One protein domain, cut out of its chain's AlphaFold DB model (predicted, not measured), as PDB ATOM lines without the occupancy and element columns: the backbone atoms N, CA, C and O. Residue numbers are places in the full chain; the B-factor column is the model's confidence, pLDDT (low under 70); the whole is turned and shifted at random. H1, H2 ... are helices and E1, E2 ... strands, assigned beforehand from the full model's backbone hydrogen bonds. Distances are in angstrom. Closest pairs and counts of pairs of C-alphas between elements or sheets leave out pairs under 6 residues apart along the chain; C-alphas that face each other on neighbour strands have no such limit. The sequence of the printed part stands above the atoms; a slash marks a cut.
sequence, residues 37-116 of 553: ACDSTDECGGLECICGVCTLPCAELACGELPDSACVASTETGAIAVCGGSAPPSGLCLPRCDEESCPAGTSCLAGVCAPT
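Overview. This is residues 37 to 116 of the 553 residues of an uncharacterized protein of Myxococcales bacterium (UniProt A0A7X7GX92). Three small two-stranded ribbons, E1 with E2, E3 with E4 and E5 with E6, are set in a triangle, with E2, E4 and E6 turned inward. The short helix H2 packs on E3 with E4 and on E5 with E6, and H1 packs on the outer side of E1 with E2. The printed part has 80 residues, in the order H1 E1 E2 E3 H2 E4 E5 E6; each sheet is antiparallel, and the class is mixed, with under half of the residues in named elements. It is compact, radius of gyration of the C-alphas 11.3 A, spanning 31 by 26 by 24 A.

Along the chain. Find C-alpha 41 at (42.304, -2.351, 47.283), where H1 runs to 44, 5.2 A. Next come E1, 48 to 50, 5.9 A, and E2, 53 to 55, 6.1 A. E3, 69 to 72, spans 9.0 A; H2, 77 to 82, 8.7 A; E4, 92 to 95, 9.7 A. E5, 106 to 109, spans 9.1 A, and E6, 112 to 115, 10.1 A, ends at (29.559, 1.592, 39.745).

Arrangement. In the hairpin E1 and E2, N 48 and O 55 are 2.9 A apart. The closest C-alphas of H1 and E1, Thr 41 and Cys 49, are 4.4 A apart. Those of E2 and E4, Thr 55 and Cys 93, are 5.8 A apart. Between antiparallel E3 and E4, look at N 72 and O 92, 2.9 A. The closest C-alphas of E4 and E6, Pro 95 and Cys 113, are 5.4 A apart; those of H2 and E6, Gly 78 and Val 112, 5.3 A. In the hairpin E5 and E6, N 109 and O 112 are 2.8 A apart. In H2 every O i to N i+4 pair is within hydrogen-bond range; H1 is too short for one. H1 and H2 are apart.

Size, cuts and confidence. The farthest C-alphas, Asp 42 and Glu 99, are 32.5 A apart. The printed part has no cut. The link from E2 to E3 is long, 13 residues. Residues 59 to 62 and 99 have pLDDT under 70.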
ATOM      1  N   ALA A  37      32.228  -0.764  43.174       90.56
ATOM      2  CA  ALA A  37      32.680   0.180  44.181       90.56
ATOM      3  C   ALA A  37      33.580  -0.515  45.217       90.56
ATOM      4  O   ALA A  37      33.435  -1.720  45.457       90.56
ATOM      5  N   CYS A  38      34.480   0.254  45.816       91.69
ATOM      6  CA  CYS A  38      35.385  -0.166  46.880       91.69
ATOM      7  C   CYS A  38      35.752   1.020  47.775       91.69
ATOM      8  O   CYS A  38      35.788   2.155  47.304       91.69
ATOM      9  N   ASP A  39      36.095   0.735  49.027       89.69
ATOM     10  CA  ASP A  39      36.760   1.687  49.924       89.69
ATOM     11  C   ASP A  39      38.275   1.390  50.020       89.69
ATOM     12  O   ASP A  39      39.074   2.255  50.386       89.69
ATOM     13  N   SER A  40      38.706   0.170  49.661       92.56
ATOM     14  CA  SER A  40      40.109  -0.260  49.683       92.56
ATOM     15  C   SER A  40      40.472  -1.314  48.621       92.56
ATOM     16  O   SER A  40      39.645  -2.101  48.160       92.56
ATOM     17  N   THR A  41      41.759  -1.379  48.256       93.69
ATOM     18  CA  THR A  41      42.304  -2.351  47.283       93.69
ATOM     19  C   THR A  41      42.100  -3.817  47.693       93.69
ATOM     20  O   THR A  41      41.930  -4.673  46.824       93.69
ATOM     21  N   ASP A  42      42.048  -4.122  48.994       93.62
ATOM     22  CA  ASP A  42      41.831  -5.494  49.483       93.62
ATOM     23  C   ASP A  42      40.446  -6.040  49.082       93.62
ATOM     24  O   ASP A  42      40.290  -7.243  48.852       93.62
ATOM     25  N   GLU A  43      39.444  -5.171  48.914       92.00
ATOM     26  CA  GLU A  43      38.126  -5.568  48.411       92.00
ATOM     27  C   GLU A  43      38.179  -5.982  46.939       92.00
ATOM     28  O   GLU A  43      37.423  -6.866  46.523       92.00
ATOM     29  N   CYS A  44      39.069  -5.380  46.144       91.44
ATOM     30  CA  CYS A  44      39.091  -5.496  44.686       91.44
ATOM     31  C   CYS A  44      39.607  -6.839  44.150       91.44
ATOM     32  O   CYS A  44      39.360  -7.162  42.988       91.44
ATOM     33  N   GLY A  45      40.206  -7.683  44.996       87.38
ATOM     34  CA  GLY A  45      40.442  -9.098  44.681       87.38
ATOM     35  C   GLY A  45      41.507  -9.362  43.610       87.38
ATOM     36  O   GLY A  45      41.446 -10.392  42.940       87.38
ATOM     37  N   GLY A  46      42.467  -8.448  43.450       86.62
ATOM     38  CA  GLY A  46      43.554  -8.528  42.463       86.62
ATOM     39  C   GLY A  46      43.656  -7.308  41.544       86.62
ATOM     40  O   GLY A  46      44.661  -7.165  40.857       86.62
ATOM     41  N   LEU A  47      42.644  -6.437  41.560       92.12
ATOM     42  CA  LEU A  47      42.675  -5.101  40.956       92.12
ATOM     43  C   LEU A  47      42.991  -4.046  42.029       92.12
ATOM     44  O   LEU A  47      42.956  -4.358  43.220       92.12
ATOM     45  N   GLU A  48      43.261  -2.808  41.625       92.88
ATOM     46  CA  GLU A  48      43.474  -1.680  42.540       92.88
ATOM     47  C   GLU A  48      42.159  -0.929  42.784       92.88
ATOM     48  O   GLU A  48      41.333  -0.805  41.879       92.88
ATOM     49  N   CYS A  49      41.952  -0.418  44.001       94.19
ATOM     50  CA  CYS A  49      40.865   0.520  44.270       94.19
ATOM     51  C   CYS A  49      41.350   1.934  43.943       94.19
ATOM     52  O   CYS A  49      42.114   2.525  44.707       94.19
ATOM     53  N   ILE A  50      40.937   2.464  42.792       93.62
ATOM     54  CA  ILE A  50      41.299   3.806  42.333       93.62
ATOM     55  C   ILE A  50      40.010   4.618  42.251       93.62
ATOM     56  O   ILE A  50      39.060   4.204  41.591       93.62
ATOM     57  N   CYS A  51      39.957   5.754  42.951       92.62
ATOM     58  CA  CYS A  51      38.774   6.622  42.997       92.62
ATOM     59  C   CYS A  51      37.478   5.897  43.419       92.62
ATOM     60  O   CYS A  51      36.412   6.099  42.849       92.62
ATOM     61  N   GLY A  52      37.581   4.990  44.394       90.69
ATOM     62  CA  GLY A  52      36.445   4.203  44.874       90.69
ATOM     63  C   GLY A  52      35.918   3.154  43.886       90.69
ATOM     64  O   GLY A  52      34.821   2.631  44.088       90.69
ATOM     65  N   VAL A  53      36.670   2.837  42.822       93.25
ATOM     66  CA  VAL A  53      36.324   1.837  41.800       93.25
ATOM     67  C   VAL A  53      37.447   0.810  41.643       93.25
ATOM     68  O   VAL A  53      38.623   1.158  41.550       93.25
ATOM     69  N   CYS A  54      37.092  -0.475  41.571       93.88
ATOM     70  CA  CYS A  54      38.045  -1.541  41.265       93.88
ATOM     71  C   CYS A  54      38.440  -1.522  39.780       93.88
ATOM     72  O   CYS A  54      37.617  -1.829  38.919       93.88
ATOM     73  N   THR A  55      39.696  -1.189  39.481       93.62
ATOM     74  CA  THR A  55      40.234  -1.042  38.116       93.62
ATOM     75  C   THR A  55      41.752  -1.313  38.087       93.62
ATOM     76  O   THR A  55      42.345  -1.723  39.084       93.62
ATOM     77  N   LEU A  56      42.395  -1.136  36.933       92.06
ATOM     78  CA  LEU A  56      43.846  -1.196  36.763       92.06
ATOM     79  C   LEU A  56      44.362   0.106  36.132       92.06
ATOM     80  O   LEU A  56      43.672   0.680  35.283       92.06
ATOM     81  N   PRO A  57      45.579   0.552  36.486       91.38
ATOM     82  CA  PRO A  57      46.237   1.654  35.799       91.38
ATOM     83  C   PRO A  57      46.678   1.227  34.388       91.38
ATOM     84  O   PRO A  57      47.345   0.206  34.218       91.38
ATOM     85  N   CYS A  58      46.397   2.041  33.366       84.56
ATOM     86  CA  CYS A  58      46.729   1.754  31.959       84.56
ATOM     87  C   CYS A  58      48.235   1.618  31.644       84.56
ATOM     88  O   CYS A  58      48.593   1.375  30.493       84.56
ATOM     89  N   ALA A  59      49.122   1.894  32.606       66.62
ATOM     90  CA  ALA A  59      50.454   2.443  32.347       66.62
ATOM     91  C   ALA A  59      51.346   1.600  31.413       66.62
ATOM     92  O   ALA A  59      52.083   2.181  30.622       66.62
ATOM     93  N   GLU A  60      51.283   0.264  31.484       55.28
ATOM     94  CA  GLU A  60      52.014  -0.620  30.553       55.28
ATOM     95  C   GLU A  60      51.431  -2.051  30.426       55.28
ATOM     96  O   GLU A  60      52.065  -2.932  29.842       55.28
ATOM     97  N   LEU A  61      50.225  -2.309  30.954       55.75
ATOM     98  CA  LEU A  61      49.568  -3.628  30.947       55.75
ATOM     99  C   LEU A  61      48.143  -3.575  30.383       55.75
ATOM    100  O   LEU A  61      47.526  -2.517  30.265       55.75
ATOM    101  N   ALA A  62      47.644  -4.732  29.951       65.38
ATOM    102  CA  ALA A  62      46.481  -4.808  29.083       65.38
ATOM    103  C   ALA A  62      45.152  -4.666  29.842       65.38
ATOM    104  O   ALA A  62      44.684  -5.615  30.464       65.38
ATOM    105  N   CYS A  63      44.452  -3.546  29.627       83.69
ATOM    106  CA  CYS A  63      43.022  -3.432  29.942       83.69
ATOM    107  C   CYS A  63      42.186  -4.566  29.306       83.69
ATOM    108  O   CYS A  63      41.165  -4.955  29.854       83.69
ATOM    109  N   GLY A  64      42.659  -5.181  28.214       73.88
ATOM    110  CA  GLY A  64      42.061  -6.383  27.615       73.88
ATOM    111  C   GLY A  64      42.153  -7.678  28.443       73.88
ATOM    112  O   GLY A  64      41.669  -8.707  27.977       73.88
ATOM    113  N   GLU A  65      42.757  -7.669  29.639       80.62
ATOM    114  CA  GLU A  65      42.561  -8.734  30.643       80.62
ATOM    115  C   GLU A  65      41.247  -8.559  31.430       80.62
ATOM    116  O   GLU A  65      40.724  -9.528  31.985       80.62
ATOM    117  N   LEU A  66      40.678  -7.347  31.436       86.00
ATOM    118  CA  LEU A  66      39.372  -7.029  32.007       86.00
ATOM    119  C   LEU A  66      38.305  -7.017  30.895       86.00
ATOM    120  O   LEU A  66      38.466  -6.280  29.917       86.00
ATOM    121  N   PRO A  67      37.213  -7.801  31.021       85.62
ATOM    122  CA  PRO A  67      36.130  -7.826  30.044       85.62
ATOM    123  C   PRO A  67      35.631  -6.432  29.668       85.62
ATOM    124  O   PRO A  67      35.331  -5.619  30.546       85.62
ATOM    125  N   ASP A  68      35.560  -6.209  28.354       85.19
ATOM    126  CA  ASP A  68      34.960  -5.056  27.679       85.19
ATOM    127  C   ASP A  68      35.528  -3.682  28.095       85.19
ATOM    128  O   ASP A  68      34.911  -2.644  27.865       85.19
ATOM    129  N   SER A  69      36.738  -3.659  28.675       89.38
ATOM    130  CA  SER A  69      37.404  -2.431  29.125       89.38
ATOM    131  C   SER A  69      38.419  -1.880  28.114       89.38
ATOM    132  O   SER A  69      39.185  -2.616  27.483       89.38
ATOM    133  N   ALA A  70      38.459  -0.555  27.999       91.50
ATOM    134  CA  ALA A  70      39.461   0.200  27.259       91.50
ATOM    135  C   ALA A  70      40.322   1.016  28.233       91.50
ATOM    136  O   ALA A  70      39.939   1.235  29.380       91.50
ATOM    137  N   CYS A  71      41.471   1.518  27.771       93.56
ATOM    138  CA  CYS A  71      42.132   2.580  28.520       93.56
ATOM    139  C   CYS A  71      41.340   3.889  28.391       93.56
ATOM    140  O   CYS A  71      40.885   4.257  27.302       93.56
ATOM    141  N   VAL A  72      41.225   4.599  29.506       94.56
ATOM    142  CA  VAL A  72      40.717   5.963  29.602       94.56
ATOM    143  C   VAL A  72      41.827   6.800  30.223       94.56
ATOM    144  O   VAL A  72      42.222   6.554  31.360       94.56
ATOM    145  N   ALA A  73      42.400   7.744  29.479       94.75
ATOM    146  CA  ALA A  73      43.495   8.568  29.983       94.75
ATOM    147  C   ALA A  73      43.018   9.459  31.142       94.75
ATOM    148  O   ALA A  73      41.872   9.900  31.164       94.75
ATOM    149  N   SER A  74      43.901   9.787  32.091       94.88
ATOM    150  CA  SER A  74      43.551  10.606  33.269       94.88
ATOM    151  C   SER A  74      43.152  12.054  32.954       94.88
ATOM    152  O   SER A  74      42.721  12.778  33.845       94.88
ATOM    153  N   THR A  75      43.280  12.473  31.694       95.19
ATOM    154  CA  THR A  75      42.816  13.763  31.164       95.19
ATOM    155  C   THR A  75      41.474  13.671  30.426       95.19
ATOM    156  O   THR A  75      41.013  14.679  29.902       95.19
ATOM    157  N   GLU A  76      40.868  12.486  30.306       95.75
ATOM    158  CA  GLU A  76      39.541  12.315  29.703       95.75
ATOM    159  C   GLU A  76      38.434  12.495  30.745       95.75
ATOM    160  O   GLU A  76      38.538  12.012  31.875       95.75
ATOM    161  N   THR A  77      37.333  13.124  30.329       95.38
ATOM    162  CA  THR A  77      36.189  13.475  31.183       95.38
ATOM    163  C   THR A  77      35.652  12.292  31.986       95.38
ATOM    164  O   THR A  77      35.408  12.445  33.174       95.38
ATOM    165  N   GLY A  78      35.540  11.097  31.396       95.38
ATOM    166  CA  GLY A  78      35.069   9.901  32.102       95.38
ATOM    167  C   GLY A  78      35.981   9.444  33.250       95.38
ATOM    168  O   GLY A  78      35.495   9.097  34.324       95.38
ATOM    169  N   ALA A  79      37.307   9.493  33.073       95.88
ATOM    170  CA  ALA A  79      38.251   9.151  34.143       95.88
ATOM    171  C   ALA A  79      38.259  10.213  35.254       95.88
ATOM    172  O   ALA A  79      38.337   9.870  36.431       95.88
ATOM    173  N   ILE A  80      38.126  11.488  34.879       97.19
ATOM    174  CA  ILE A  80      37.965  12.611  35.810       97.19
ATOM    175  C   ILE A  80      36.647  12.478  36.599       97.19
ATOM    176  O   ILE A  80      36.630  12.657  37.817       97.19
ATOM    177  N   ALA A  81      35.557  12.078  35.940       95.56
ATOM    178  CA  ALA A  81      34.235  11.947  36.549       95.56
ATOM    179  C   ALA A  81      34.124  10.772  37.530       95.56
ATOM    180  O   ALA A  81      33.532  10.927  38.600       95.56
ATOM    181  N   VAL A  82      34.749   9.630  37.219       94.81
ATOM    182  CA  VAL A  82      34.934   8.521  38.176       94.81
ATOM    183  C   VAL A  82      35.695   8.985  39.425       94.81
ATOM    184  O   VAL A  82      35.416   8.525  40.526       94.81
ATOM    185  N   CYS A  83      36.608   9.942  39.271       94.81
ATOM    186  CA  CYS A  83      37.436  10.509  40.330       94.81
ATOM    187  C   CYS A  83      36.878  11.788  40.966       94.81
ATOM    188  O   CYS A  83      37.645  12.632  41.432       94.81
ATOM    189  N   GLY A  84      35.549  11.949  40.985       92.19
ATOM    190  CA  GLY A  84      34.895  13.075  41.661       92.19
ATOM    191  C   GLY A  84      35.317  14.449  41.130       92.19
ATOM    192  O   GLY A  84      35.358  15.421  41.877       92.19
ATOM    193  N   GLY A  85      35.703  14.520  39.856       94.38
ATOM    194  CA  GLY A  85      36.219  15.726  39.222       94.38
ATOM    195  C   GLY A  85      37.732  15.928  39.341       94.38
ATOM    196  O   GLY A  85      38.258  16.849  38.722       94.38
ATOM    197  N   SER A  86      38.466  15.079  40.062       94.94
ATOM    198  CA  SER A  86      39.937  15.091  40.078       94.94
ATOM    199  C   SER A  86      40.529  14.239  38.951       94.94
ATOM    200  O   SER A  86      39.968  13.218  38.576       94.94
ATOM    201  N   ALA A  87      41.706  14.593  38.429       95.31
ATOM    202  CA  ALA A  87      42.426  13.710  37.506       95.31
ATOM    203  C   ALA A  87      43.048  12.514  38.265       95.31
ATOM    204  O   ALA A  87      43.805  12.744  39.214       95.31
ATOM    205  N   PRO A  88      42.804  11.247  37.866       94.56
ATOM    206  CA  PRO A  88      43.463  10.103  38.495       94.56
ATOM    207  C   PRO A  88      44.988  10.111  38.282       94.56
ATOM    208  O   PRO A  88      45.484  10.668  37.298       94.56
ATOM    209  N   PRO A  89      45.764   9.426  39.150       91.06
ATOM    210  CA  PRO A  89      47.231   9.404  39.076       91.06
ATOM    211  C   PRO A  89      47.783   8.749  37.796       91.06
ATOM    212  O   PRO A  89      48.953   8.930  37.462       91.06
ATOM    213  N   SER A  90      46.959   7.987  37.074       92.00
ATOM    214  CA  SER A  90      47.218   7.499  35.717       92.00
ATOM    215  C   SER A  90      45.885   7.186  35.025       92.00
ATOM    216  O   SER A  90      44.838   7.239  35.669       92.00
ATOM    217  N   GLY A  91      45.899   6.866  33.727       93.62
ATOM    218  CA  GLY A  91      44.689   6.399  33.044       93.62
ATOM    219  C   GLY A  91      44.131   5.107  33.656       93.62
ATOM    220  O   GLY A  91      44.895   4.299  34.182       93.62
ATOM    221  N   LEU A  92      42.818   4.910  33.566       94.38
ATOM    222  CA  LEU A  92      42.079   3.797  34.168       94.38
ATOM    223  C   LEU A  92      41.576   2.826  33.090       94.38
ATOM    224  O   LEU A  92      41.146   3.253  32.019       94.38
ATOM    225  N   CYS A  93      41.576   1.525  33.379       94.06
ATOM    226  CA  CYS A  93      40.904   0.531  32.542       94.06
ATOM    227  C   CYS A  93      39.398   0.505  32.861       94.06
ATOM    228  O   CYS A  93      38.996   0.010  33.916       94.06
ATOM    229  N   LEU A  94      38.557   1.036  31.968       93.69
ATOM    230  CA  LEU A  94      37.102   1.146  32.148       93.69
ATOM    231  C   LEU A  94      36.361   0.799  30.842       93.69
ATOM    232  O   LEU A  94      36.874   1.094  29.759       93.69
ATOM    233  N   PRO A  95      35.161   0.192  30.893       93.31
ATOM    234  CA  PRO A  95      34.296   0.071  29.723       93.31
ATOM    235  C   PRO A  95      33.814   1.446  29.251       93.31
ATOM    236  O   PRO A  95      33.605   2.346  30.067       93.31
ATOM    237  N   ARG A  96      33.614   1.595  27.939       92.69
ATOM    238  CA  ARG A  96      32.972   2.770  27.325       92.69
ATOM    239  C   ARG A  96      31.464   2.541  27.210       92.69
ATOM    240  O   ARG A  96      31.029   1.393  27.163       92.69
ATOM    241  N   CYS A  97      30.686   3.616  27.143       91.69
ATOM    242  CA  CYS A  97      29.224   3.558  27.006       91.69
ATOM    243  C   CYS A  97      28.648   4.558  25.994       91.69
ATOM    244  O   CYS A  97      27.456   4.846  26.013       91.69
ATOM    245  N   ASP A  98      29.487   5.056  25.082       75.88
ATOM    246  CA  ASP A  98      29.100   6.039  24.063       75.88
ATOM    247  C   ASP A  98      28.102   5.470  23.023       75.88
ATOM    248  O   ASP A  98      27.334   6.222  22.425       75.88
ATOM    249  N   GLU A  99      28.090   4.144  22.820       65.00
ATOM    250  CA  GLU A  99      27.166   3.426  21.916       65.00
ATOM    251  C   GLU A  99      26.483   2.188  22.554       65.00
ATOM    252  O   GLU A  99      25.559   1.628  21.962       65.00
ATOM    253  N   GLU A 100      26.896   1.744  23.752       71.12
ATOM    254  CA  GLU A 100      26.428   0.493  24.384       71.12
ATOM    255  C   GLU A 100      26.040   0.665  25.867       71.12
ATOM    256  O   GLU A 100      26.604   1.474  26.602       71.12
ATOM    257  N   SER A 101      25.068  -0.131  26.330       82.56
ATOM    258  CA  SER A 101      24.545  -0.074  27.702       82.56
ATOM    259  C   SER A 101      25.487  -0.721  28.724       82.56
ATOM    260  O   SER A 101      25.861  -1.885  28.565       82.56
ATOM    261  N   CYS A 102      25.774  -0.022  29.824       89.81
ATOM    262  CA  CYS A 102      26.661  -0.516  30.878       89.81
ATOM    263  C   CYS A 102      26.196  -1.820  31.572       89.81
ATOM    264  O   CYS A 102      24.991  -2.070  31.696       89.81
ATOM    265  N   PRO A 103      27.135  -2.639  32.095       87.00
ATOM    266  CA  PRO A 103      26.827  -3.847  32.865       87.00
ATOM    267  C   PRO A 103      25.933  -3.614  34.094       87.00
ATOM    268  O   PRO A 103      25.976  -2.572  34.747       87.00
ATOM    269  N   ALA A 104      25.164  -4.635  34.481       84.44
ATOM    270  CA  ALA A 104      24.251  -4.558  35.623       84.44
ATOM    271  C   ALA A 104      24.967  -4.190  36.944       84.44
ATOM    272  O   ALA A 104      25.908  -4.868  37.367       84.44
ATOM    273  N   GLY A 105      24.479  -3.136  37.611       84.94
ATOM    274  CA  GLY A 105      25.102  -2.532  38.802       84.94
ATOM    275  C   GLY A 105      26.057  -1.367  38.497       84.94
ATOM    276  O   GLY A 105      26.649  -0.802  39.415       84.94
ATOM    277  N   THR A 106      26.200  -1.000  37.222       91.31
ATOM    278  CA  THR A 106      26.970   0.157  36.754       91.31
ATOM    279  C   THR A 106      26.101   1.035  35.850       91.31
ATOM    280  O   THR A 106      25.107   0.566  35.294       91.31
ATOM    281  N   SER A 107      26.451   2.310  35.721       92.06
ATOM    282  CA  SER A 107      25.791   3.295  34.859       92.06
ATOM    283  C   SER A 107      26.809   3.981  33.960       92.06
ATOM    284  O   SER A 107      28.003   3.971  34.261       92.06
ATOM    285  N   CYS A 108      26.340   4.599  32.876       93.62
ATOM    286  CA  CYS A 108      27.193   5.482  32.092       93.62
ATOM    287  C   CYS A 108      27.466   6.766  32.890       93.62
ATOM    288  O   CYS A 108      26.558   7.309  33.515       93.62
ATOM    289  N   LEU A 109      28.724   7.198  32.908       94.19
ATOM    290  CA  LEU A 109      29.227   8.368  33.619       94.19
ATOM    291  C   LEU A 109      30.243   9.058  32.701       94.19
ATOM    292  O   LEU A 109      31.373   8.596  32.571       94.19
ATOM    293  N   ALA A 110      29.831  10.122  32.011       94.81
ATOM    294  CA  ALA A 110      30.655  10.869  31.050       94.81
ATOM    295  C   ALA A 110      31.416   9.969  30.039       94.81
ATOM    296  O   ALA A 110      32.621  10.121  29.824       94.81
ATOM    297  N   GLY A 111      30.707   9.002  29.438       94.75
ATOM    298  CA  GLY A 111      31.225   8.090  28.404       94.75
ATOM    299  C   GLY A 111      31.912   6.814  28.916       94.75
ATOM    300  O   GLY A 111      32.283   5.954  28.115       94.75
ATOM    301  N   VAL A 112      32.056   6.633  30.236       95.00
ATOM    302  CA  VAL A 112      32.596   5.398  30.840       95.00
ATOM    303  C   VAL A 112      31.601   4.732  31.785       95.00
ATOM    304  O   VAL A 112      30.802   5.403  32.431       95.00
ATOM    305  N   CYS A 113      31.649   3.406  31.904       94.31
ATOM    306  CA  CYS A 113      30.835   2.705  32.893       94.31
ATOM    307  C   CYS A 113      31.443   2.834  34.294       94.31
ATOM    308  O   CYS A 113      32.610   2.500  34.508       94.31
ATOM    309  N   ALA A 114      30.626   3.261  35.257       92.94
ATOM    310  CA  ALA A 114      31.003   3.438  36.656       92.94
ATOM    311  C   ALA A 114      30.017   2.715  37.599       92.94
ATOM    312  O   ALA A 114      28.823   2.643  37.298       92.94
ATOM    313  N   PRO A 115      30.459   2.172  38.748       91.12
ATOM    314  CA  PRO A 115      29.559   1.592  39.745       91.12
ATOM    315  C   PRO A 115      28.599   2.640  40.324       91.12
ATOM    316  O   PRO A 115      29.045   3.659  40.846       91.12
ATOM    317  N   THR A 116      27.291   2.363  40.326       83.25
ATOM    318  CA  THR A 116      26.283   3.297  40.878       83.25
ATOM    319  C   THR A 116      26.385   3.460  42.398       83.25
ATOM    320  O   THR A 116      25.894   4.433  42.963       83.25
TER     321      THR A 116